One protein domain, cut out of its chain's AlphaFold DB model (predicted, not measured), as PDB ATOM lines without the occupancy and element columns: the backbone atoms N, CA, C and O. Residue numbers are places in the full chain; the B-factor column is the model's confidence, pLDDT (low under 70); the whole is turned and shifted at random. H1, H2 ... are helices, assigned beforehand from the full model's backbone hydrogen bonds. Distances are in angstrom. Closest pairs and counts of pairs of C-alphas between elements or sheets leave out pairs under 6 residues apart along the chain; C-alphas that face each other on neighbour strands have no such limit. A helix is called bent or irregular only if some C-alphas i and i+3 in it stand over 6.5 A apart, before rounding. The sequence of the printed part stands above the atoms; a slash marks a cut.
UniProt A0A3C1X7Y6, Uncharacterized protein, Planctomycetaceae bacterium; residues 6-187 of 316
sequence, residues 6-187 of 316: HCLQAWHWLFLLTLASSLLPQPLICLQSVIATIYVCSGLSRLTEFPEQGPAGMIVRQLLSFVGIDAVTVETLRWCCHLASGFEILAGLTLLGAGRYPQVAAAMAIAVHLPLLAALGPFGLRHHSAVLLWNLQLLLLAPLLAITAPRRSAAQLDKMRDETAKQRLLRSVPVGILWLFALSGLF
ATOM      1  N   HIS A   6      87.791 100.829  71.796       76.50
ATOM      2  CA  HIS A   6      87.422 100.345  73.127       76.50
ATOM      3  C   HIS A   6      88.368  99.261  73.663       76.50
ATOM      4  O   HIS A   6      88.537  99.126  74.870       76.50
ATOM      5  N   CYS A   7      89.004  98.492  72.775       82.31
ATOM      6  CA  CYS A   7      89.900  97.398  73.151       82.31
ATOM      7  C   CYS A   7      91.386  97.776  73.065       82.31
ATOM      8  O   CYS A   7      92.246  96.957  73.399       82.31
ATOM      9  N   LEU A   8      91.718  98.983  72.592       82.50
ATOM     10  CA  LEU A   8      93.105  99.435  72.530       82.50
ATOM     11  C   LEU A   8      93.575  99.710  73.952       82.50
ATOM     12  O   LEU A   8      93.033 100.584  74.594       82.50
ATOM     13  N   GLN A   9      94.600  99.012  74.429       87.44
ATOM     14  CA  GLN A   9      95.087  99.146  75.808       87.44
ATOM     15  C   GLN A   9      96.560  99.540  75.804       87.44
ATOM     16  O   GLN A   9      97.260  99.322  74.811       87.44
ATOM     17  N   ALA A  10      97.053 100.063  76.928       90.12
ATOM     18  CA  ALA A  10      98.439 100.513  77.060       90.12
ATOM     19  C   ALA A  10      99.470  99.446  76.640       90.12
ATOM     20  O   ALA A  10     100.503  99.773  76.057       90.12
ATOM     21  N   TRP A  11      99.179  98.160  76.861       88.06
ATOM     22  CA  TRP A  11     100.094  97.093  76.460       88.06
ATOM     23  C   TRP A  11     100.133  96.794  74.974       88.06
ATOM     24  O   TRP A  11     101.199  96.475  74.448       88.06
ATOM     25  N   HIS A  12      99.006  96.956  74.281       89.88
ATOM     26  CA  HIS A  12      98.976  96.880  72.825       89.88
ATOM     27  C   HIS A  12      99.880  97.974  72.248       89.88
ATOM     28  O   HIS A  12     100.672  97.718  71.344       89.88
ATOM     29  N   TRP A  13      99.831  99.170  72.839       91.31
ATOM     30  CA  TRP A  13     100.683 100.282  72.437       91.31
ATOM     31  C   TRP A  13     102.176 100.028  72.691       91.31
ATOM     32  O   TRP A  13     102.984 100.235  71.785       91.31
ATOM     33  N   LEU A  14     102.569  99.498  73.858       93.25
ATOM     34  CA  LEU A  14     103.976  99.127  74.086       93.25
ATOM     35  C   LEU A  14     104.446  98.034  73.139       93.25
ATOM     36  O   LEU A  14     105.586  98.089  72.681       93.25
ATOM     37  N   PHE A  15     103.603  97.050  72.834       91.69
ATOM     38  CA  PHE A  15     103.952  96.021  71.863       91.69
ATOM     39  C   PHE A  15     104.275  96.644  70.497       91.69
ATOM     40  O   PHE A  15     105.339  96.375  69.937       91.69
ATOM     41  N   LEU A  16     103.426  97.556  70.010       92.75
ATOM     42  CA  LEU A  16     103.665  98.285  68.760       92.75
ATOM     43  C   LEU A  16     104.951  99.118  68.811       92.75
ATOM     44  O   LEU A  16     105.752  99.062  67.879       92.75
ATOM     45  N   LEU A  17     105.199  99.841  69.905       93.31
ATOM     46  CA  LEU A  17     106.428 100.622  70.072       93.31
ATOM     47  C   LEU A  17     107.679  99.750  70.194       93.31
ATOM     48  O   LEU A  17     108.750 100.153  69.742       93.31
ATOM     49  N   THR A  18     107.561  98.551  70.761       91.88
ATOM     50  CA  THR A  18     108.655  97.576  70.837       91.88
ATOM     51  C   THR A  18     109.018  97.076  69.440       91.88
ATOM     52  O   THR A  18     110.192  97.096  69.067       91.88
ATOM     53  N   LEU A  19     108.016  96.708  68.635       93.12
ATOM     54  CA  LEU A  19     108.217  96.329  67.235       93.12
ATOM     55  C   LEU A  19     108.806  97.484  66.424       93.12
ATOM     56  O   LEU A  19     109.816  97.300  65.750       93.12
ATOM     57  N   ALA A  20     108.242  98.686  66.536       92.25
ATOM     58  CA  ALA A  20     108.756  99.863  65.844       92.25
ATOM     59  C   ALA A  20     110.205 100.171  66.246       92.25
ATOM     60  O   ALA A  20     111.032 100.468  65.388       92.25
ATOM     61  N   SER A  21     110.544 100.023  67.532       91.06
ATOM     62  CA  SER A  21     111.911 100.221  68.025       91.06
ATOM     63  C   SER A  21     112.903  99.264  67.368       91.06
ATOM     64  O   SER A  21     114.017  99.680  67.070       91.06
ATOM     65  N   SER A  22     112.503  98.019  67.080       91.31
ATOM     66  CA  SER A  22     113.356  97.029  66.402       91.31
ATOM     67  C   SER A  22     113.766  97.428  64.977       91.31
ATOM     68  O   SER A  22     114.793  96.968  64.487       91.31
ATOM     69  N   LEU A  23     113.000  98.321  64.340       91.94
ATOM     70  CA  LEU A  23     113.257  98.832  62.990       91.94
ATOM     71  C   LEU A  23     114.158 100.078  62.982       91.94
ATOM     72  O   LEU A  23     114.566 100.543  61.917       91.94
ATOM     73  N   LEU A  24     114.451 100.651  64.153       90.06
ATOM     74  CA  LEU A  24     115.260 101.860  64.278       90.06
ATOM     75  C   LEU A  24     116.757 101.527  64.373       90.06
ATOM     76  O   LEU A  24     117.122 100.448  64.834       90.06
ATOM     77  N   PRO A  25     117.660 102.469  64.029       83.75
ATOM     78  CA  PRO A  25     119.107 102.229  64.058       83.75
ATOM     79  C   PRO A  25     119.673 101.825  65.428       83.75
ATOM     80  O   PRO A  25     120.781 101.299  65.507       83.75
ATOM     81  N   GLN A  26     118.958 102.120  66.521       86.06
ATOM     82  CA  GLN A  26     119.393 101.846  67.894       86.06
ATOM     83  C   GLN A  26     118.266 101.226  68.712       86.06
ATOM     84  O   GLN A  26     117.752 101.857  69.640       86.06
ATOM     85  N   PRO A  27     117.886  99.980  68.392       90.31
ATOM     86  CA  PRO A  27     116.650  99.394  68.885       90.31
ATOM     87  C   PRO A  27     116.618  99.294  70.410       90.31
ATOM     88  O   PRO A  27     115.605  99.616  71.024       90.31
ATOM     89  N   LEU A  28     117.748  98.953  71.040       90.56
ATOM     90  CA  LEU A  28     117.847  98.862  72.499       90.56
ATOM     91  C   LEU A  28     117.739 100.225  73.191       90.56
ATOM     92  O   LEU A  28     117.076 100.323  74.215       90.56
ATOM     93  N   ILE A  29     118.344 101.281  72.634       90.38
ATOM     94  CA  ILE A  29     118.269 102.636  73.210       90.38
ATOM     95  C   ILE A  29     116.855 103.198  73.046       90.38
ATOM     96  O   ILE A  29     116.331 103.822  73.969       90.38
ATOM     97  N   CYS A  30     116.220 102.958  71.896       92.94
ATOM     98  CA  CYS A  30     114.828 103.327  71.669       92.94
ATOM     99  C   CYS A  30     113.905 102.589  72.640       92.94
ATOM    100  O   CYS A  30     113.146 103.243  73.348       92.94
ATOM    101  N   LEU A  31     114.036 101.266  72.768       94.88
ATOM    102  CA  LEU A  31     113.224 100.476  73.693       94.88
ATOM    103  C   LEU A  31     113.454 100.880  75.157       94.88
ATOM    104  O   LEU A  31     112.498 101.091  75.893       94.88
ATOM    105  N   GLN A  32     114.707 101.076  75.573       95.38
ATOM    106  CA  GLN A  32     115.050 101.607  76.895       95.38
ATOM    107  C   GLN A  32     114.413 102.980  77.133       95.38
ATOM    108  O   GLN A  32     113.920 103.242  78.227       95.38
ATOM    109  N   SER A  33     114.370 103.838  76.109       95.38
ATOM    110  CA  SER A  33     113.692 105.136  76.185       95.38
ATOM    111  C   SER A  33     112.175 104.987  76.296       95.38
ATOM    112  O   SER A  33     111.572 105.737  77.049       95.38
ATOM    113  N   VAL A  34     111.560 104.015  75.609       96.25
ATOM    114  CA  VAL A  34     110.123 103.705  75.743       96.25
ATOM    115  C   VAL A  34     109.802 103.274  77.170       96.25
ATOM    116  O   VAL A  34     108.879 103.798  77.778       96.25
ATOM    117  N   ILE A  35     110.585 102.361  77.744       97.31
ATOM    118  CA  ILE A  35     110.358 101.922  79.126       97.31
ATOM    119  C   ILE A  35     110.603 103.067  80.119       97.31
ATOM    120  O   ILE A  35     109.839 103.246  81.065       97.31
ATOM    121  N   ALA A  36     111.622 103.897  79.885       97.56
ATOM    122  CA  ALA A  36     111.878 105.060  80.726       97.56
ATOM    123  C   ALA A  36     110.747 106.100  80.655       97.56
ATOM    124  O   ALA A  36     110.392 106.660  81.693       97.56
ATOM    125  N   THR A  37     110.157 106.350  79.477       97.12
ATOM    126  CA  THR A  37     109.013 107.267  79.366       97.12
ATOM    127  C   THR A  37     107.784 106.729  80.080       97.12
ATOM    128  O   THR A  37     107.083 107.540  80.680       97.12
ATOM    129  N   ILE A  38     107.564 105.406  80.105       96.75
ATOM    130  CA  ILE A  38     106.507 104.796  80.927       96.75
ATOM    131  C   ILE A  38     106.691 105.198  82.388       96.75
ATOM    132  O   ILE A  38     105.798 105.813  82.955       96.75
ATOM    133  N   TYR A  39     107.851 104.917  82.983       97.62
ATOM    134  CA  TYR A  39     108.086 105.214  84.399       97.62
ATOM    135  C   TYR A  39     108.000 106.706  84.724       97.62
ATOM    136  O   TYR A  39     107.337 107.105  85.682       97.62
ATOM    137  N   VAL A  40     108.647 107.549  83.916       97.56
ATOM    138  CA  VAL A  40     108.678 108.991  84.175       97.56
ATOM    139  C   VAL A  40     107.298 109.613  83.988       97.56
ATOM    140  O   VAL A  40     106.832 110.314  84.883       97.56
ATOM    141  N   CYS A  41     106.623 109.362  82.865       95.69
ATOM    142  CA  CYS A  41     105.335 110.001  82.588       95.69
ATOM    143  C   CYS A  41     104.235 109.423  83.482       95.69
ATOM    144  O   CYS A  41     103.465 110.189  84.058       95.69
ATOM    145  N   SER A  42     104.234 108.109  83.725       94.81
ATOM    146  CA  SER A  42     103.273 107.485  84.634       94.81
ATOM    147  C   SER A  42     103.430 107.998  86.064       94.81
ATOM    148  O   SER A  42     102.439 108.422  86.665       94.81
ATOM    149  N   GLY A  43     104.660 108.072  86.583       95.19
ATOM    150  CA  GLY A  43     104.929 108.643  87.901       95.19
ATOM    151  C   GLY A  43     104.552 110.126  87.993       95.19
ATOM    152  O   GLY A  43     103.849 110.517  88.926       95.19
ATOM    153  N   LEU A  44     104.934 110.944  87.003       93.31
ATOM    154  CA  LEU A  44     104.567 112.366  86.958       93.31
ATOM    155  C   LEU A  44     103.049 112.550  86.928       93.31
ATOM    156  O   LEU A  44     102.519 113.366  87.672       93.31
ATOM    157  N   SER A  45     102.335 111.758  86.132       90.56
ATOM    158  CA  SER A  45     100.882 111.864  85.989       90.56
ATOM    159  C   SER A  45     100.104 111.582  87.279       90.56
ATOM    160  O   SER A  45      98.942 111.966  87.379       90.56
ATOM    161  N   ARG A  46     100.713 110.921  88.271       91.12
ATOM    162  CA  ARG A  46     100.099 110.634  89.578       91.12
ATOM    163  C   ARG A  46     100.378 111.696  90.641       91.12
ATOM    164  O   ARG A  46      99.824 111.615  91.738       91.12
ATOM    165  N   LEU A  47     101.202 112.702  90.342       90.06
ATOM    166  CA  LEU A  47     101.432 113.828  91.247       90.06
ATOM    167  C   LEU A  47     100.219 114.771  91.221       90.06
ATOM    168  O   LEU A  47     100.159 115.713  90.440       90.06
ATOM    169  N   THR A  48      99.235 114.494  92.075       87.31
ATOM    170  CA  THR A  48      97.999 115.290  92.212       87.31
ATOM    171  C   THR A  48      97.770 115.735  93.651       87.31
ATOM    172  O   THR A  48      98.470 115.268  94.536       87.31
ATOM    173  N   GLU A  49      96.783 116.590  93.916       86.25
ATOM    174  CA  GLU A  49      96.479 117.041  95.287       86.25
ATOM    175  C   GLU A  49      96.035 115.899  96.229       86.25
ATOM    176  O   GLU A  49      96.411 115.876  97.400       86.25
ATOM    177  N   PHE A  50      95.289 114.917  95.704       89.31
ATOM    178  CA  PHE A  50      94.695 113.820  96.486       89.31
ATOM    179  C   PHE A  50      95.011 112.423  95.907       89.31
ATOM    180  O   PHE A  50      94.097 111.683  95.524       89.31
ATOM    181  N   PRO A  51      96.292 112.017  95.792       91.25
ATOM    182  CA  PRO A  51      96.676 110.730  95.204       91.25
ATOM    183  C   PRO A  51      96.144 109.525  95.998       91.25
ATOM    184  O   PRO A  51      95.942 108.444  95.440       91.25
ATOM    185  N   GLU A  52      95.876 109.705  97.293       92.94
ATOM    186  CA  GLU A  52      95.391 108.669  98.203       92.94
ATOM    187  C   GLU A  52      93.946 108.217  97.936       92.94
ATOM    188  O   GLU A  52      93.509 107.197  98.481       92.94
ATOM    189  N   GLN A  53      93.208 108.987  97.133       89.69
ATOM    190  CA  GLN A  53      91.840 108.682  96.705       89.69
ATOM    191  C   GLN A  53      91.806 107.867  95.403       89.69
ATOM    192  O   GLN A  53      90.771 107.306  95.054       89.69
ATOM    193  N   GLY A  54      92.926 107.807  94.675       87.88
ATOM    194  CA  GLY A  54      93.036 107.117  93.394       87.88
ATOM    195  C   GLY A  54      93.653 105.714  93.486       87.88
ATOM    196  O   GLY A  54      93.848 105.168  94.578       87.88
ATOM    197  N   PRO A  55      94.031 105.133  92.331       89.31
ATOM    198  CA  PRO A  55      94.678 103.823  92.267       89.31
ATOM    199  C   PRO A  55      95.974 103.729  93.088       89.31
ATOM    200  O   PRO A  55      96.240 102.693  93.692       89.31
ATOM    201  N   ALA A  56      96.761 104.811  93.161       92.19
ATOM    202  CA  ALA A  56      97.980 104.855  93.973       92.19
ATOM    203  C   ALA A  56      97.678 104.614  95.459       92.19
ATOM    204  O   ALA A  56      98.303 103.759  96.084       92.19
ATOM    205  N   GLY A  57      96.668 105.303  96.000       93.94
ATOM    206  CA  GLY A  57      96.202 105.095  97.369       93.94
ATOM    207  C   GLY A  57      95.748 103.664  97.627       93.94
ATOM    208  O   GLY A  57      96.117 103.087  98.647       93.94
ATOM    209  N   MET A  58      95.000 103.066  96.697       93.81
ATOM    210  CA  MET A  58      94.559 101.670  96.798       93.81
ATOM    211  C   MET A  58      95.746 100.699  96.895       93.81
ATOM    212  O   MET A  58      95.777  99.849  97.784       93.81
ATOM    213  N   ILE A  59      96.746 100.862  96.024       95.06
ATOM    214  CA  ILE A  59      97.953 100.024  95.997       95.06
ATOM    215  C   ILE A  59      98.770 100.203  97.279       95.06
ATOM    216  O   ILE A  59      99.155  99.217  97.905       95.06
ATOM    217  N   VAL A  60      99.019 101.446  97.701       96.00
ATOM    218  CA  VAL A  60      99.820 101.719  98.902       96.00
ATOM    219  C   VAL A  60      99.122 101.198 100.160       96.00
ATOM    220  O   VAL A  60      99.780 100.577 100.988       96.00
ATOM    221  N   ARG A  61      97.798 101.365 100.291       96.12
ATOM    222  CA  ARG A  61      97.031 100.774 101.404       96.12
ATOM    223  C   ARG A  61      97.180  99.255 101.445       96.12
ATOM    224  O   ARG A  61      97.408  98.708 102.515       96.12
ATOM    225  N   GLN A  62      97.102  98.589 100.292       96.25
ATOM    226  CA  GLN A  62      97.284  97.139 100.216       96.25
ATOM    227  C   GLN A  62      98.699  96.702 100.625       96.25
ATOM    228  O   GLN A  62      98.872  95.663 101.255       96.25
ATOM    229  N   LEU A  63      99.724  97.477 100.272       96.31
ATOM    230  CA  LEU A  63     101.096  97.188 100.694       96.31
ATOM    231  C   LEU A  63     101.285  97.378 102.202       96.31
ATOM    232  O   LEU A  63     101.975  96.584 102.835       96.31
ATOM    233  N   LEU A  64     100.664  98.409 102.778       96.06
ATOM    234  CA  LEU A  64     100.714  98.672 104.215       96.06
ATOM    235  C   LEU A  64      99.966  97.600 105.022       96.06
ATOM    236  O   LEU A  64     100.464  97.176 106.065       96.06
ATOM    237  N   SER A  65      98.845  97.080 104.515       95.50
ATOM    238  CA  SER A  65      98.128  95.992 105.192       95.50
ATOM    239  C   SER A  65      98.935  94.690 105.232       95.50
ATOM    240  O   SER A  65      98.881  93.967 106.224       95.50
ATOM    241  N   PHE A  66      99.782  94.409 104.231       95.69
ATOM    242  CA  PHE A  66     100.686  93.249 104.277       95.69
ATOM    243  C   PHE A  66     101.716  93.302 105.408       95.69
ATOM    244  O   PHE A  66     102.192  92.253 105.840       95.69
ATOM    245  N   VAL A  67     102.054  94.496 105.897       95.12
ATOM    246  CA  VAL A  67     102.957  94.681 107.042       95.12
ATOM    247  C   VAL A  67     102.198  94.958 108.348       95.12
ATOM    248  O   VAL A  67     102.809  95.351 109.337       95.12
ATOM    249  N   GLY A  68     100.876  94.735 108.368       94.12
ATOM    250  CA  GLY A  68     100.025  94.892 109.552       94.12
ATOM    251  C   GLY A  68      99.685  96.342 109.903       94.12
ATOM    252  O   GLY A  68      99.321  96.625 111.044       94.12
ATOM    253  N   ILE A  69      99.830  97.276 108.957       93.75
ATOM    254  CA  ILE A  69      99.497  98.690 109.148       93.75
ATOM    255  C   ILE A  69      98.154  98.977 108.466       93.75
ATOM    256  O   ILE A  69      98.100  99.384 107.306       93.75
ATOM    257  N   ASP A  70      97.064  98.791 109.209       86.12
ATOM    258  CA  ASP A  70      95.702  98.965 108.680       86.12
ATOM    259  C   ASP A  70      95.158 100.394 108.851       86.12
ATOM    260  O   ASP A  70      94.305 100.846 108.085       86.12
ATOM    261  N   ALA A  71      95.669 101.133 109.839       87.62
ATOM    262  CA  ALA A  71      95.229 102.486 110.162       87.62
ATOM    263  C   ALA A  71      96.371 103.487 109.967       87.62
ATOM    264  O   ALA A  71      97.296 103.578 110.772       87.62
ATOM    265  N   VAL A  72      96.279 104.268 108.895       92.69
ATOM    266  CA  VAL A  72      97.214 105.351 108.573       92.69
ATOM    267  C   VAL A  72      96.424 106.632 108.396       92.69
ATOM    268  O   VAL A  72      95.320 106.619 107.844       92.69
ATOM    269  N   THR A  73      96.991 107.755 108.828       95.44
ATOM    270  CA  THR A  73      96.382 109.055 108.548       95.44
ATOM    271  C   THR A  73      96.353 109.303 107.037       95.44
ATOM    272  O   THR A  73      97.194 108.807 106.278       95.44
ATOM    273  N   VAL A  74      95.374 110.093 106.591       94.88
ATOM    274  CA  VAL A  74      95.238 110.492 105.180       94.88
ATOM    275  C   VAL A  74      96.516 111.174 104.685       94.88
ATOM    276  O   VAL A  74      96.968 110.904 103.575       94.88
ATOM    277  N   GLU A  75      97.130 112.005 105.527       95.69
ATOM    278  CA  GLU A  75      98.363 112.721 105.207       95.69
ATOM    279  C   GLU A  75      99.554 111.777 105.008       95.69
ATOM    280  O   GLU A  75     100.253 111.876 104.001       95.69
ATOM    281  N   THR A  76      99.775 110.822 105.916       95.38
ATOM    282  CA  THR A  76     100.866 109.852 105.764       95.38
ATOM    283  C   THR A  76     100.689 109.025 104.496       95.38
ATOM    284  O   THR A  76     101.637 108.854 103.733       95.38
ATOM    285  N   LEU A  77      99.467 108.561 104.221       96.25
ATOM    286  CA  LEU A  77      99.197 107.809 103.002       96.25
ATOM    287  C   LEU A  77      99.447 108.644 101.740       96.25
ATOM    288  O   LEU A  77     100.017 108.134 100.774       96.25
ATOM    289  N   ARG A  78      99.052 109.922 101.751       95.81
ATOM    290  CA  ARG A  78      99.327 110.861 100.659       95.81
ATOM    291  C   ARG A  78     100.826 110.978 100.396       95.81
ATOM    292  O   ARG A  78     101.256 110.819  99.253       95.81
ATOM    293  N   TRP A  79     101.627 111.168 101.444       96.50
ATOM    294  CA  TRP A  79     103.086 111.193 101.332       96.50
ATOM    295  C   TRP A  79     103.646 109.889 100.769       96.50
ATOM    296  O   TRP A  79     104.458 109.935  99.848       96.50
ATOM    297  N   CYS A  80     103.178 108.729 101.234       96.75
ATOM    298  CA  CYS A  80     103.590 107.440 100.680       96.75
ATOM    299  C   CYS A  80     103.262 107.313  99.181       96.75
ATOM    300  O   CYS A  80     104.089 106.816  98.419       96.75
ATOM    301  N   CYS A  81     102.102 107.801  98.731       95.94
ATOM    302  CA  CYS A  81     101.738 107.801  97.310       95.94
ATOM    303  C   CYS A  81     102.668 108.692  96.470       95.94
ATOM    304  O   CYS A  81     103.089 108.302  95.376       95.94
ATOM    305  N   HIS A  82     103.022 109.877  96.978       95.88
ATOM    306  CA  HIS A  82     103.982 110.762  96.316       95.88
ATOM    307  C   HIS A  82     105.393 110.179  96.296       95.88
ATOM    308  O   HIS A  82     106.060 110.257  95.267       95.88
ATOM    309  N   LEU A  83     105.830 109.548  97.387       97.19
ATOM    310  CA  LEU A  83     107.117 108.860  97.458       97.19
ATOM    311  C   LEU A  83     107.188 107.704  96.458       97.19
ATOM    312  O   LEU A  83     108.175 107.598  95.737       97.19
ATOM    313  N   ALA A  84     106.135 106.889  96.353       96.69
ATOM    314  CA  ALA A  84     106.056 105.823  95.357       96.69
ATOM    315  C   ALA A  84     106.141 106.379  93.924       96.69
ATOM    316  O   ALA A  84     106.914 105.881  93.108       96.69
ATOM    317  N   SER A  85     105.416 107.467  93.638       96.25
ATOM    318  CA  SER A  85     105.454 108.134  92.328       96.25
ATOM    319  C   SER A  85     106.837 108.726  92.024       96.25
ATOM    320  O   SER A  85     107.351 108.571  90.918       96.25
ATOM    321  N   GLY A  86     107.478 109.356  93.012       97.69
ATOM    322  CA  GLY A  86     108.842 109.873  92.903       97.69
ATOM    323  C   GLY A  86     109.872 108.766  92.675       97.69
ATOM    324  O   GLY A  86     110.756 108.914  91.833       97.69
ATOM    325  N   PHE A  87     109.732 107.634  93.366       98.00
ATOM    326  CA  PHE A  87     110.593 106.468  93.179       98.00
ATOM    327  C   PHE A  87     110.489 105.904  91.758       98.00
ATOM    328  O   PHE A  87     111.510 105.598  91.146       98.00
ATOM    329  N   GLU A  88     109.281 105.834  91.199       98.06
ATOM    330  CA  GLU A  88     109.072 105.400  89.817       98.06
ATOM    331  C   GLU A  88     109.715 106.357  88.805       98.06
ATOM    332  O   GLU A  88     110.434 105.914  87.910       98.06
ATOM    333  N   ILE A  89     109.574 107.675  88.998       98.25
ATOM    334  CA  ILE A  89     110.267 108.676  88.168       98.25
ATOM    335  C   ILE A  89     111.783 108.460  88.228       98.25
ATOM    336  O   ILE A  89     112.453 108.424  87.192       98.25
ATOM    337  N   LEU A  90     112.338 108.276  89.430       98.31
ATOM    338  CA  LEU A  90     113.765 108.011  89.605       98.31
ATOM    339  C   LEU A  90     114.189 106.688  88.948       98.31
ATOM    340  O   LEU A  90     115.273 106.631  88.369       98.31
ATOM    341  N   ALA A  91     113.353 105.645  88.966       98.31
ATOM    342  CA  ALA A  91     113.622 104.390  88.261       98.31
ATOM    343  C   ALA A  91     113.720 104.610  86.740       98.31
ATOM    344  O   ALA A  91     114.644 104.115  86.098       98.31
ATOM    345  N   GLY A  92     112.843 105.436  86.160       97.88
ATOM    346  CA  GLY A  92     112.929 105.831  84.751       97.88
ATOM    347  C   GLY A  92     114.183 106.641  84.413       97.88
ATOM    348  O   GLY A  92     114.874 106.345  83.437       97.88
ATOM    349  N   LEU A  93     114.531 107.629  85.240       97.75
ATOM    350  CA  LEU A  93     115.724 108.457  85.029       97.75
ATOM    351  C   LEU A  93     117.023 107.655  85.195       97.75
ATOM    352  O   LEU A  93     117.959 107.808  84.407       97.75
ATOM    353  N   THR A  94     117.086 106.765  86.186       97.50
ATOM    354  CA  THR A  94     118.231 105.861  86.369       97.50
ATOM    355  C   THR A  94     118.322 104.837  85.249       97.50
ATOM    356  O   THR A  94     119.437 104.549  84.811       97.50
ATOM    357  N   LEU A  95     117.191 104.370  84.705       97.25
ATOM    358  CA  LEU A  95     117.177 103.533  83.510       97.25
ATOM    359  C   LEU A  95     117.824 104.253  82.325       97.25
ATOM    360  O   LEU A  95     118.674 103.653  81.682       97.25
ATOM    361  N   LEU A  96     117.553 105.538  82.065       95.19
ATOM    362  CA  LEU A  96     118.280 106.306  81.029       95.19
ATOM    363  C   LEU A  96     119.795 106.380  81.297       95.19
ATOM    364  O   LEU A  96     120.610 106.397  80.371       95.19
ATOM    365  N   GLY A  97     120.176 106.397  82.574       93.56
ATOM    366  CA  GLY A  97     121.557 106.363  83.056       93.56
ATOM    367  C   GLY A  97     122.173 104.964  83.184       93.56
ATOM    368  O   GLY A  97     123.298 104.859  83.683       93.56
ATOM    369  N   ALA A  98     121.499 103.896  82.739       94.50
ATOM    370  CA  ALA A  98     121.918 102.514  82.998       94.50
ATOM    371  C   ALA A  98     123.313 102.172  82.448       94.50
ATOM    372  O   ALA A  98     124.021 101.363  83.035       94.50
ATOM    373  N   GLY A  99     123.782 102.856  81.399       90.62
ATOM    374  CA  GLY A  99     125.157 102.692  80.907       90.62
ATOM    375  C   GLY A  99     126.249 103.106  81.912       90.62
ATOM    376  O   GLY A  99     127.411 102.753  81.719       90.62
ATOM    377  N   ARG A 100     125.895 103.860  82.964       91.31
ATOM    378  CA  ARG A 100     126.783 104.246  84.074       91.31
ATOM    379  C   ARG A 100     126.463 103.495  85.369       91.31
ATOM    380  O   ARG A 100     127.392 103.160  86.096       91.31
ATOM    381  N   TYR A 101     125.187 103.219  85.639       93.94
ATOM    382  CA  TYR A 101     124.730 102.582  86.883       93.94
ATOM    383  C   TYR A 101     123.770 101.402  86.620       93.94
ATOM    384  O   TYR A 101     122.612 101.445  87.043       93.94
ATOM    385  N   PRO A 102     124.212 100.341  85.920       94.94
ATOM    386  CA  PRO A 102     123.310  99.294  85.437       94.94
ATOM    387  C   PRO A 102     122.665  98.496  86.576       94.94
ATOM    388  O   PRO A 102     121.472  98.211  86.523       94.94
ATOM    389  N   GLN A 103     123.415  98.184  87.642       97.19
ATOM    390  CA  GLN A 103     122.873  97.438  88.785       97.19
ATOM    391  C   GLN A 103     121.840  98.253  89.566       97.19
ATOM    392  O   GLN A 103     120.843  97.698  90.017       97.19
ATOM    393  N   VAL A 104     122.059  99.565  89.704       97.81
ATOM    394  CA  VAL A 104     121.122 100.457  90.400       97.81
ATOM    395  C   VAL A 104     119.820 100.555  89.613       97.81
ATOM    396  O   VAL A 104     118.756 100.331  90.180       97.81
ATOM    397  N   ALA A 105     119.897 100.799  88.301       97.56
ATOM    398  CA  ALA A 105     118.718 100.850  87.439       97.56
ATOM    399  C   ALA A 105     117.927  99.528  87.460       97.56
ATOM    400  O   ALA A 105     116.704  99.540  87.588       97.56
ATOM    401  N   ALA A 106     118.621  98.386  87.409       98.31
ATOM    402  CA  ALA A 106     117.993  97.071  87.507       98.31
ATOM    403  C   ALA A 106     117.300  96.852  88.860       98.31
ATOM    404  O   ALA A 106     116.137  96.451  88.895       98.31
ATOM    405  N   ALA A 107     117.982  97.155  89.968       98.44
ATOM    406  CA  ALA A 107     117.422  97.020  91.310       98.44
ATOM    407  C   ALA A 107     116.196  97.922  91.512       98.44
ATOM    408  O   ALA A 107     115.197  97.479  92.075       98.44
ATOM    409  N   MET A 108     116.236  99.159  91.009       98.25
ATOM    410  CA  MET A 108     115.105 100.082  91.089       98.25
ATOM    411  C   MET A 108     113.899  99.591  90.286       98.25
ATOM    412  O   MET A 108     112.792  99.593  90.812       98.25
ATOM    413  N   ALA A 109     114.099  99.107  89.057       97.75
ATOM    414  CA  ALA A 109     113.012  98.537  88.261       97.75
ATOM    415  C   ALA A 109     112.363  97.318  88.950       97.75
ATOM    416  O   ALA A 109     111.138  97.209  89.004       97.75
ATOM    417  N   ILE A 110     113.174  96.437  89.551       98.44
ATOM    418  CA  ILE A 110     112.681  95.309  90.359       98.44
ATOM    419  C   ILE A 110     111.865  95.815  91.555       98.44
ATOM    420  O   ILE A 110     110.764  95.321  91.806       98.44
ATOM    421  N   ALA A 111     112.380  96.817  92.267       97.88
ATOM    422  CA  ALA A 111     111.730  97.403  93.433       97.88
ATOM    423  C   ALA A 111     110.425  98.147  93.100       97.88
ATOM    424  O   ALA A 111     109.570  98.252  93.973       97.88
ATOM    425  N   VAL A 112     110.230  98.621  91.863       97.31
ATOM    426  CA  VAL A 112     108.928  99.134  91.400       97.31
ATOM    427  C   VAL A 112     107.940  97.982  91.195       97.31
ATOM    428  O   VAL A 112     106.816  98.032  91.692       97.31
ATOM    429  N   HIS A 113     108.335  96.924  90.481       97.81
ATOM    430  CA  HIS A 113     107.375  95.915  90.019       97.81
ATOM    431  C   HIS A 113     107.067  94.795  91.009       97.81
ATOM    432  O   HIS A 113     105.950  94.281  90.986       97.81
ATOM    433  N   LEU A 114     107.996  94.412  91.890       97.19
ATOM    434  CA  LEU A 114     107.712  93.380  92.895       97.19
ATOM    435  C   LEU A 114     106.575  93.792  93.848       97.19
ATOM    436  O   LEU A 114     105.637  93.004  93.999       97.19
ATOM    437  N   PRO A 115     106.571  95.007  94.437       96.19
ATOM    438  CA  PRO A 115     105.444  95.460  95.250       96.19
ATOM    439  C   PRO A 115     104.144  95.546  94.451       96.19
ATOM    440  O   PRO A 115     103.101  95.139  94.952       96.19
ATOM    441  N   LEU A 116     104.187  96.007  93.194       95.75
ATOM    442  CA  LEU A 116     102.994  96.054  92.343       95.75
ATOM    443  C   LEU A 116     102.409  94.660  92.102       95.75
ATOM    444  O   LEU A 116     101.203  94.479  92.239       95.75
ATOM    445  N   LEU A 117     103.240  93.664  91.795       96.94
ATOM    446  CA  LEU A 117     102.786  92.282  91.626       96.94
ATOM    447  C   LEU A 117     102.230  91.695  92.924       96.94
ATOM    448  O   LEU A 117     101.230  90.986  92.879       96.94
ATOM    449  N   ALA A 118     102.836  92.004  94.073       96.44
ATOM    450  CA  ALA A 118     102.319  91.572  95.367       96.44
ATOM    451  C   ALA A 118     100.950  92.205  95.669       96.44
ATOM    452  O   ALA A 118      99.997  91.495  95.989       96.44
ATOM    453  N   ALA A 119     100.835  93.529  95.520       96.12
ATOM    454  CA  ALA A 119      99.620  94.282  95.822       96.12
ATOM    455  C   ALA A 119      98.473  93.972  94.854       96.12
ATOM    456  O   ALA A 119      97.335  93.817  95.282       96.12
ATOM    457  N   LEU A 120      98.752  93.876  93.555       95.38
ATOM    458  CA  LEU A 120      97.737  93.637  92.523       95.38
ATOM    459  C   LEU A 120      97.435  92.144  92.336       95.38
ATOM    460  O   LEU A 120      96.403  91.797  91.764       95.38
ATOM    461  N   GLY A 121      98.334  91.267  92.785       95.12
ATOM    462  CA  GLY A 121      98.274  89.824  92.589       95.12
ATOM    463  C   GLY A 121      97.237  89.094  93.450       95.12
ATOM    464  O   GLY A 121      96.406  89.713  94.121       95.12
ATOM    465  N   PRO A 122      97.283  87.748  93.462       93.62
ATOM    466  CA  PRO A 122      96.293  86.908  94.144       93.62
ATOM    467  C   PRO A 122      96.254  87.107  95.668       93.62
ATOM    468  O   PRO A 122      95.222  86.851  96.293       93.62
ATOM    469  N   PHE A 123      97.365  87.568  96.248       91.50
ATOM    470  CA  PHE A 123      97.503  87.821  97.682       91.50
ATOM    471  C   PHE A 123      96.927  89.174  98.121       91.50
ATOM    472  O   PHE A 123      96.658  89.342  99.304       91.50
ATOM    473  N   GLY A 124      96.730  90.118  97.195       94.56
ATOM    474  CA  GLY A 124      96.220  91.458  97.487       94.56
ATOM    475  C   GLY A 124      94.872  91.722  96.828       94.56
ATOM    476  O   GLY A 124      93.883  91.046  97.098       94.56
ATOM    477  N   LEU A 125      94.846  92.707  95.934       93.06
ATOM    478  CA  LEU A 125      93.647  93.245  95.289       93.06
ATOM    479  C   LEU A 125      93.049  92.331  94.204       93.06
ATOM    480  O   LEU A 125      91.958  92.617  93.717       93.06
ATOM    481  N   ARG A 126      93.732  91.240  93.819       93.44
ATOM    482  CA  ARG A 126      93.257  90.246  92.832       93.44
ATOM    483  C   ARG A 126      92.828  90.871  91.499       93.44
ATOM    484  O   ARG A 126      91.767  90.558  90.958       93.44
ATOM    485  N   HIS A 127      93.664  91.753  90.959       89.88
ATOM    486  CA  HIS A 127      93.433  92.350  89.648       89.88
ATOM    487  C   HIS A 127      93.499  91.319  88.514       89.88
ATOM    488  O   HIS A 127      94.032  90.216  88.650       89.88
ATOM    489  N   HIS A 128      92.969  91.720  87.357       88.50
ATOM    490  CA  HIS A 128      92.941  90.912  86.145       88.50
ATOM    491  C   HIS A 128      94.344  90.435  85.721       88.50
ATOM    492  O   HIS A 128      95.316  91.193  85.780       88.50
ATOM    493  N   SER A 129      94.438  89.202  85.212       89.62
ATOM    494  CA  SER A 129      95.702  88.545  84.838       89.62
ATOM    495  C   SER A 129      96.543  89.353  83.845       89.62
ATOM    496  O   SER A 129      97.765  89.365  83.948       89.62
ATOM    497  N   ALA A 130      95.900  90.085  82.933       88.00
ATOM    498  CA  ALA A 130      96.583  90.957  81.979       88.00
ATOM    499  C   ALA A 130      97.438  92.048  82.662       88.00
ATOM    500  O   ALA A 130      98.553  92.317  82.222       88.00
ATOM    501  N   VAL A 131      96.971  92.616  83.782       89.62
ATOM    502  CA  VAL A 131      97.730  93.611  84.567       89.62
ATOM    503  C   VAL A 131      98.956  92.972  85.222       89.62
ATOM    504  O   VAL A 131     100.022  93.588  85.291       89.62
ATOM    505  N   LEU A 132      98.825  91.725  85.681       93.69
ATOM    506  CA  LEU A 132      99.930  90.973  86.276       93.69
ATOM    507  C   LEU A 132     100.965  90.583  85.223       93.69
ATOM    508  O   LEU A 132     102.155  90.776  85.444       93.69
ATOM    509  N   LEU A 133     100.518  90.100  84.062       94.00
ATOM    510  CA  LEU A 133     101.399  89.744  82.952       94.00
ATOM    511  C   LEU A 133     102.190  90.958  82.461       94.00
ATOM    512  O   LEU A 133     103.391  90.856  82.227       94.00
ATOM    513  N   TRP A 134     101.538  92.116  82.375       93.38
ATOM    514  CA  TRP A 134     102.187  93.378  82.044       93.38
ATOM    515  C   TRP A 134     103.286  93.764  83.041       93.38
ATOM    516  O   TRP A 134     104.415  94.063  82.652       93.38
ATOM    517  N   ASN A 135     102.984  93.717  84.341       95.56
ATOM    518  CA  ASN A 135     103.978  94.024  85.370       95.56
ATOM    519  C   ASN A 135     105.108  92.989  85.413       95.56
ATOM    520  O   ASN A 135     106.257  93.360  85.632       95.56
ATOM    521  N   LEU A 136     104.812  91.712  85.156       96.75
ATOM    522  CA  LEU A 136     105.820  90.660  85.043       96.75
ATOM    523  C   LEU A 136     106.733  90.892  83.834       96.75
ATOM    524  O   LEU A 136     107.949  90.772  83.952       96.75
ATOM    525  N   GLN A 137     106.172  91.278  82.685       96.00
ATOM    526  CA  GLN A 137     106.960  91.645  81.512       96.00
ATOM    527  C   GLN A 137     107.931  92.783  81.844       96.00
ATOM    528  O   GLN A 137     109.112  92.674  81.524       96.00
ATOM    529  N   LEU A 138     107.467  93.851  82.500       96.75
ATOM    530  CA  LEU A 138     108.327  94.979  82.866       96.75
ATOM    531  C   LEU A 138     109.355  94.614  83.950       96.75
ATOM    532  O   LEU A 138     110.504  95.044  83.852       96.75
ATOM    533  N   LEU A 139     108.989  93.758  84.914       97.81
ATOM    534  CA  LEU A 139     109.907  93.199  85.914       97.81
ATOM    535  C   LEU A 139     111.079  92.447  85.271       97.81
ATOM    536  O   LEU A 139     112.176  92.459  85.816       97.81
ATOM    537  N   LEU A 140     110.866  91.787  84.132       97.38
ATOM    538  CA  LEU A 140     111.921  91.061  83.424       97.38
ATOM    539  C   LEU A 140     112.674  91.965  82.440       97.38
ATOM    540  O   LEU A 140     113.904  91.962  82.395       97.38
ATOM    541  N   LEU A 141     111.940  92.755  81.657       96.25
ATOM    542  CA  LEU A 141     112.490  93.546  80.563       96.25
ATOM    543  C   LEU A 141     113.326  94.729  81.057       96.25
ATOM    544  O   LEU A 141     114.414  94.954  80.533       96.25
ATOM    545  N   ALA A 142     112.854  95.491  82.047       97.38
ATOM    546  CA  ALA A 142     113.550  96.702  82.481       97.38
ATOM    547  C   ALA A 142     114.917  96.404  83.134       97.38
ATOM    548  O   ALA A 142     115.901  97.043  82.745       97.38
ATOM    549  N   PRO A 143     115.054  95.406  84.032       97.94
ATOM    550  CA  PRO A 143     116.361  95.005  84.552       97.94
ATOM    551  C   PRO A 143     117.284  94.438  83.478       97.94
ATOM    552  O   PRO A 143     118.475  94.747  83.482       97.94
ATOM    553  N   LEU A 144     116.747  93.657  82.533       97.00
ATOM    554  CA  LEU A 144     117.527  93.149  81.408       97.00
ATOM    555  C   LEU A 144     118.098  94.310  80.587       97.00
ATOM    556  O   LEU A 144     119.311  94.379  80.410       97.00
ATOM    557  N   LEU A 145     117.250  95.261  80.178       95.88
ATOM    558  CA  LEU A 145     117.668  96.464  79.452       95.88
ATOM    559  C   LEU A 145     118.718  97.263  80.225       95.88
ATOM    560  O   LEU A 145     119.683  97.727  79.622       95.88
ATOM    561  N   ALA A 146     118.565  97.392  81.545       96.38
ATOM    562  CA  ALA A 146     119.529  98.082  82.391       96.38
ATOM    563  C   ALA A 146     120.900  97.383  82.407       96.38
ATOM    564  O   ALA A 146     121.925  98.036  82.222       96.38
ATOM    565  N   ILE A 147     120.934  96.061  82.591       95.50
ATOM    566  CA  ILE A 147     122.181  95.284  82.681       95.50
ATOM    567  C   ILE A 147     122.879  95.187  81.320       95.50
ATOM    568  O   ILE A 147     124.109  95.243  81.253       95.50
ATOM    569  N   THR A 148     122.108  95.074  80.236       93.00
ATOM    570  CA  THR A 148     122.633  95.008  78.863       93.00
ATOM    571  C   THR A 148     122.862  96.380  78.234       93.00
ATOM    572  O   THR A 148     123.271  96.456  77.074       93.00
ATOM    573  N   ALA A 149     122.593  97.471  78.960       90.25
ATOM    574  CA  ALA A 149     122.774  98.819  78.445       90.25
ATOM    575  C   ALA A 149     124.234  99.019  77.997       90.25
ATOM    576  O   ALA A 149     125.159  98.657  78.734       90.25
ATOM    577  N   PRO A 150     124.479  99.622  76.816       83.56
ATOM    578  CA  PRO A 150     125.834  99.890  76.356       83.56
ATOM    579  C   PRO A 150     126.581 100.731  77.395       83.56
ATOM    580  O   PRO A 150     126.234 101.890  77.647       83.56
ATOM    581  N   ARG A 151     127.613 100.148  78.014       81.81
ATOM    582  CA  ARG A 151     128.472 100.877  78.952       81.81
ATOM    583  C   ARG A 151     129.142 102.008  78.199       81.81
ATOM    584  O   ARG A 151     129.666 101.774  77.120       81.81
ATOM    585  N   ARG A 152     129.150 103.223  78.747       70.56
ATOM    586  CA  ARG A 152     129.865 104.345  78.118       70.56
ATOM    587  C   ARG A 152     131.369 104.153  78.312       70.56
ATOM    588  O   ARG A 152     131.915 104.579  79.325       70.56
ATOM    589  N   SER A 153     132.028 103.479  77.372       70.75
ATOM    590  CA  SER A 153     133.494 103.406  77.335       70.75
ATOM    591  C   SER A 153     134.098 104.691  76.755       70.75
ATOM    592  O   SER A 153     133.452 105.382  75.963       70.75
ATOM    593  N   ALA A 154     135.353 104.992  77.106       65.12
ATOM    594  CA  ALA A 154     136.095 106.122  76.535       65.12
ATOM    595  C   ALA A 154     136.137 106.066  74.993       65.12
ATOM    596  O   ALA A 154     135.857 107.058  74.331       65.12
ATOM    597  N   ALA A 155     136.329 104.875  74.417       63.81
ATOM    598  CA  ALA A 155     136.354 104.670  72.967       63.81
ATOM    599  C   ALA A 155     135.003 104.942  72.270       63.81
ATOM    600  O   ALA A 155     134.966 105.362  71.114       63.81
ATOM    601  N   GLN A 156     133.871 104.709  72.944       69.69
ATOM    602  CA  GLN A 156     132.554 105.076  72.403       69.69
ATOM    603  C   GLN A 156     132.290 106.576  72.497       69.69
ATOM    604  O   GLN A 156     131.636 107.123  71.613       69.69
ATOM    605  N   LEU A 157     132.792 107.235  73.543       69.88
ATOM    606  CA  LEU A 157     132.720 108.690  73.668       69.88
ATOM    607  C   LEU A 157     133.537 109.372  72.562       69.88
ATOM    608  O   LEU A 157     133.041 110.324  71.964       69.88
ATOM    609  N   ASP A 158     134.711 108.834  72.222       69.75
ATOM    610  CA  ASP A 158     135.518 109.321  71.097       69.75
ATOM    611  C   ASP A 158     134.814 109.109  69.749       69.75
ATOM    612  O   ASP A 158     134.671 110.058  68.982       69.75
ATOM    613  N   LYS A 159     134.242 107.921  69.491       70.81
ATOM    614  CA  LYS A 159     133.425 107.694  68.281       70.81
ATOM    615  C   LYS A 159     132.239 108.656  68.169       70.81
ATOM    616  O   LYS A 159     131.932 109.101  67.072       70.81
ATOM    617  N   MET A 160     131.578 108.985  69.282       70.38
ATOM    618  CA  MET A 160     130.487 109.970  69.299       70.38
ATOM    619  C   MET A 160     130.973 111.405  69.066       70.38
ATOM    620  O   MET A 160     130.202 112.235  68.584       70.38
ATOM    621  N   ARG A 161     132.230 111.712  69.408       72.62
ATOM    622  CA  ARG A 161     132.845 113.019  69.149       72.62
ATOM    623  C   ARG A 161     133.102 113.232  67.658       72.62
ATOM    624  O   ARG A 161     132.926 114.349  67.177       72.62
ATOM    625  N   ASP A 162     133.426 112.154  66.951       79.12
ATOM    626  CA  ASP A 162     133.682 112.154  65.509       79.12
ATOM    627  C   ASP A 162     132.397 111.987  64.665       79.12
ATOM    628  O   ASP A 162     132.437 112.091  63.437       79.12
ATOM    629  N   GLU A 163     131.231 111.762  65.291       83.56
ATOM    630  CA  GLU A 163     129.947 111.685  64.581       83.56
ATOM    631  C   GLU A 163     129.569 113.040  63.950       83.56
ATOM    632  O   GLU A 163     129.500 114.094  64.600       83.56
ATOM    633  N   THR A 164     129.189 113.001  62.672       88.44
ATOM    634  CA  THR A 164     128.659 114.186  61.985       88.44
ATOM    635  C   THR A 164     127.372 114.684  62.655       88.44
ATOM    636  O   THR A 164     126.608 113.917  63.246       88.44
ATOM    637  N   ALA A 165     127.076 115.984  62.535       86.94
ATOM    638  CA  ALA A 165     125.833 116.557  63.068       86.94
ATOM    639  C   ALA A 165     124.578 115.845  62.520       86.94
ATOM    640  O   ALA A 165     123.630 115.596  63.262       86.94
ATOM    641  N   LYS A 166     124.605 115.437  61.242       87.56
ATOM    642  CA  LYS A 166     123.518 114.689  60.594       87.56
ATOM    643  C   LYS A 166     123.302 113.312  61.231       87.56
ATOM    644  O   LYS A 166     122.160 112.938  61.479       87.56
ATOM    645  N   GLN A 167     124.372 112.569  61.517       85.12
ATOM    646  CA  GLN A 167     124.280 111.254  62.167       85.12
ATOM    647  C   GLN A 167     123.747 111.370  63.598       85.12
ATOM    648  O   GLN A 167     122.833 110.633  63.968       85.12
ATOM    649  N   ARG A 168     124.240 112.350  64.367       84.56
ATOM    650  CA  ARG A 168     123.736 112.645  65.719       84.56
ATOM    651  C   ARG A 168     122.254 113.005  65.717       84.56
ATOM    652  O   ARG A 168     121.505 112.514  66.561       84.56
ATOM    653  N   LEU A 169     121.821 113.819  64.752       86.31
ATOM    654  CA  LEU A 169     120.417 114.189  64.595       86.31
ATOM    655  C   LEU A 169     119.550 112.966  64.276       86.31
ATOM    656  O   LEU A 169     118.619 112.679  65.023       86.31
ATOM    657  N   LEU A 170     119.882 112.202  63.230       86.38
ATOM    658  CA  LEU A 170     119.110 111.017  62.822       86.38
ATOM    659  C   LEU A 170     118.994 109.974  63.942       86.38
ATOM    660  O   LEU A 170     117.959 109.329  64.085       86.38
ATOM    661  N   ARG A 171     120.037 109.843  64.765       84.56
ATOM    662  CA  ARG A 171     120.053 108.978  65.946       84.56
ATOM    663  C   ARG A 171     119.125 109.471  67.063       84.56
ATOM    664  O   ARG A 171     118.511 108.660  67.748       84.56
ATOM    665  N   SER A 172     119.050 110.784  67.268       87.88
ATOM    666  CA  SER A 172     118.357 111.387  68.416       87.88
ATOM    667  C   SER A 172     116.880 111.671  68.144       87.88
ATOM    668  O   SER A 172     116.081 111.672  69.076       87.88
ATOM    669  N   VAL A 173     116.501 111.884  66.879       92.25
ATOM    670  CA  VAL A 173     115.131 112.243  66.474       92.25
ATOM    671  C   VAL A 173     114.073 111.241  66.960       92.25
ATOM    672  O   VAL A 173     113.114 111.699  67.578       92.25
ATOM    673  N   PRO A 174     114.211 109.909  66.782       91.19
ATOM    674  CA  PRO A 174     113.170 108.977  67.220       91.19
ATOM    675  C   PRO A 174     112.937 109.012  68.735       91.19
ATOM    676  O   PRO A 174     111.797 109.012  69.193       91.19
ATOM    677  N   VAL A 175     114.019 109.105  69.515       92.56
ATOM    678  CA  VAL A 175     113.951 109.234  70.978       92.56
ATOM    679  C   VAL A 175     113.324 110.574  71.368       92.56
ATOM    680  O   VAL A 175     112.465 110.611  72.242       92.56
ATOM    681  N   GLY A 176     113.704 111.663  70.695       94.44
ATOM    682  CA  GLY A 176     113.128 112.989  70.921       94.44
ATOM    683  C   GLY A 176     111.623 113.035  70.653       94.44
ATOM    684  O   GLY A 176     110.881 113.550  71.483       94.44
ATOM    685  N   ILE A 177     111.160 112.445  69.545       94.06
ATOM    686  CA  ILE A 177     109.731 112.350  69.202       94.06
ATOM    687  C   ILE A 177     108.976 111.537  70.257       94.06
ATOM    688  O   ILE A 177     107.924 111.966  70.720       94.06
ATOM    689  N   LEU A 178     109.524 110.389  70.664       94.31
ATOM    690  CA  LEU A 178     108.930 109.536  71.691       94.31
ATOM    691  C   LEU A 178     108.746 110.283  73.021       94.31
ATOM    692  O   LEU A 178     107.668 110.235  73.608       94.31
ATOM    693  N   TRP A 179     109.784 110.983  73.487       96.44
ATOM    694  CA  TRP A 179     109.714 111.785  74.710       96.44
ATOM    695  C   TRP A 179     108.746 112.952  74.568       96.44
ATOM    696  O   TRP A 179     107.949 113.181  75.472       96.44
ATOM    697  N   LEU A 180     108.784 113.666  73.441       96.38
ATOM    698  CA  LEU A 180     107.878 114.779  73.182       96.38
ATOM    699  C   LEU A 180     106.417 114.319  73.219       96.38
ATOM    700  O   LEU A 180     105.598 114.980  73.844       96.38
ATOM    701  N   PHE A 181     106.105 113.178  72.600       95.19
ATOM    702  CA  PHE A 181     104.758 112.611  72.595       95.19
ATOM    703  C   PHE A 181     104.317 112.114  73.980       95.19
ATOM    704  O   PHE A 181     103.195 112.376  74.399       95.19
ATOM    705  N   ALA A 182     105.189 111.434  74.727       95.00
ATOM    706  CA  ALA A 182     104.853 110.991  76.080       95.00
ATOM    707  C   ALA A 182     104.633 112.185  77.031       95.00
ATOM    708  O   ALA A 182     103.637 112.256  77.747       95.00
ATOM    709  N   LEU A 183     105.517 113.186  76.980       93.75
ATOM    710  CA  LEU A 183     105.395 114.393  77.797       93.75
ATOM    711  C   LEU A 183     104.210 115.268  77.379       93.75
ATOM    712  O   LEU A 183     103.643 115.942  78.235       93.75
ATOM    713  N   SER A 184     103.796 115.266  76.110       92.25
ATOM    714  CA  SER A 184     102.638 116.051  75.661       92.25
ATOM    715  C   SER A 184     101.325 115.586  76.313       92.25
ATOM    716  O   SER A 184     100.419 116.400  76.520       92.25
ATOM    717  N   GLY A 185     101.252 114.327  76.763       89.50
ATOM    718  CA  GLY A 185     100.175 113.822  77.622       89.50
ATOM    719  C   GLY A 185     100.074 114.540  78.970       89.50
ATOM    720  O   GLY A 185      98.980 114.732  79.503       89.50
ATOM    721  N   LEU A 186     101.191 115.041  79.518       85.56
ATOM    722  CA  LEU A 186     101.204 115.895  80.719       85.56
ATOM    723  C   LEU A 186     100.673 117.310  80.449       85.56
ATOM    724  O   LEU A 186     100.597 118.124  81.372       85.56
ATOM    725  N   PHE A 187     100.267 117.604  79.219       84.62
ATOM    726  CA  PHE A 187      99.623 118.856  78.827       84.62
ATOM    727  C   PHE A 187      98.264 118.619  78.149       84.62
ATOM    728  O   PHE A 187      97.667 119.567  77.655       84.62
TER     729      PHE A 187
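Overview. This is residues 6 to 187 of the 316 residues of an uncharacterized protein of Planctomycetaceae bacterium (UniProt A0A3C1X7Y6). An elongated helical body is built on two helices, H2 and H4, side by side and antiparallel, with H2 nearest the middle; the H5-H6 hairpin packs over one side of them, H5 on H4 and H6 crossing H2. H1 and H8 pack on H2 without meeting each other, H3 lies across H4 and H5 at one end, and residues 154 to 159 of H7 stick out at the other. The printed part has 182 residues with eight named helices, H1 to H8 along the chain, and no named strand: an all helix domain. It is compact, with a radius of gyration of the C-alphas of 18.1 A, and spans 60 by 39 by 30 A.

Arrangement. H4, residues 74 to 96, touches the hub H2, residues 27 to 45, at a shallow tilt of 17 degrees, opposite ways; their closest C-alphas, of Ala 36 and Gly 92, are 4.2 A apart. H5, residues 102 to 120, touches H4 at a steep tilt of 40 degrees, closest at Leu 95 and Ala 105, C-alphas 5.0 A apart; the two form a hairpin. H5 and H6, residues 129 to 147, form another hairpin at a shallow tilt of 10 degrees, the closest C-alphas, of Ala 106 and Pro 143, being 4.0 A apart. H6 touches H2 with residues 142 to 146 alone, at a steep tilt of 57 degrees; the closest C-alphas, of Gln 32 and Leu 145, are 6.3 A apart. H1, residues 10 to 22, forms a hairpin with H2, touching its residues 27 to 34 alone; the closest C-alphas, of Ser 21 and Pro 27, are 4.9 A apart. H8, residues 165 to 187, touches H2 at a shallow tilt of 25 degrees, the same way, closest at Cys 30 and Val 175, C-alphas 6.0 A apart. H3, residues 55 to 66, touches H4 and H5, about perpendicular to both at 76 and 85 degrees; the closest C-alphas are those of Ala 56 and Cys 81, 5.8 A, and of Gln 62 and Ala 119, 5.7 A. H7, residues 154 to 161, touches no helix and is only just apart from H8, at 8.1 A. Every O i to N i+4 pair is within hydrogen-bond range in H1, H2, H3, H4 and H7, against 13 of 15 in H5, 14 of 15 in H6 and 14 of 19 in H8.

Along the chain. H4 measures 33.6 A from C-alpha 74 at (95.238, 110.492, 105.180) to C-alpha 96. H8 measures 30.7 A and ends at C-alpha 187, (99.623, 118.856, 78.827); it has a kink of 41 degrees near residue 172 and is only just irregular, C-alphas 171 and 174 being 7.0 A apart. H6 measures 27.4 A, H5 27.1 A and H2 26.4 A. H1 begins at C-alpha 10, (98.439, 100.513, 77.060).

Size, cuts and confidence. The C-alphas farthest apart, of Ala 71 and Thr 164, are 59.8 A apart. The printed part has no cut, and no link is long. Residues 161 to 167, of which 165 to 167 belong to H8, also stand free. Mean pLDDT of the printed part is 91.8; residues 154 to 158 are under 70.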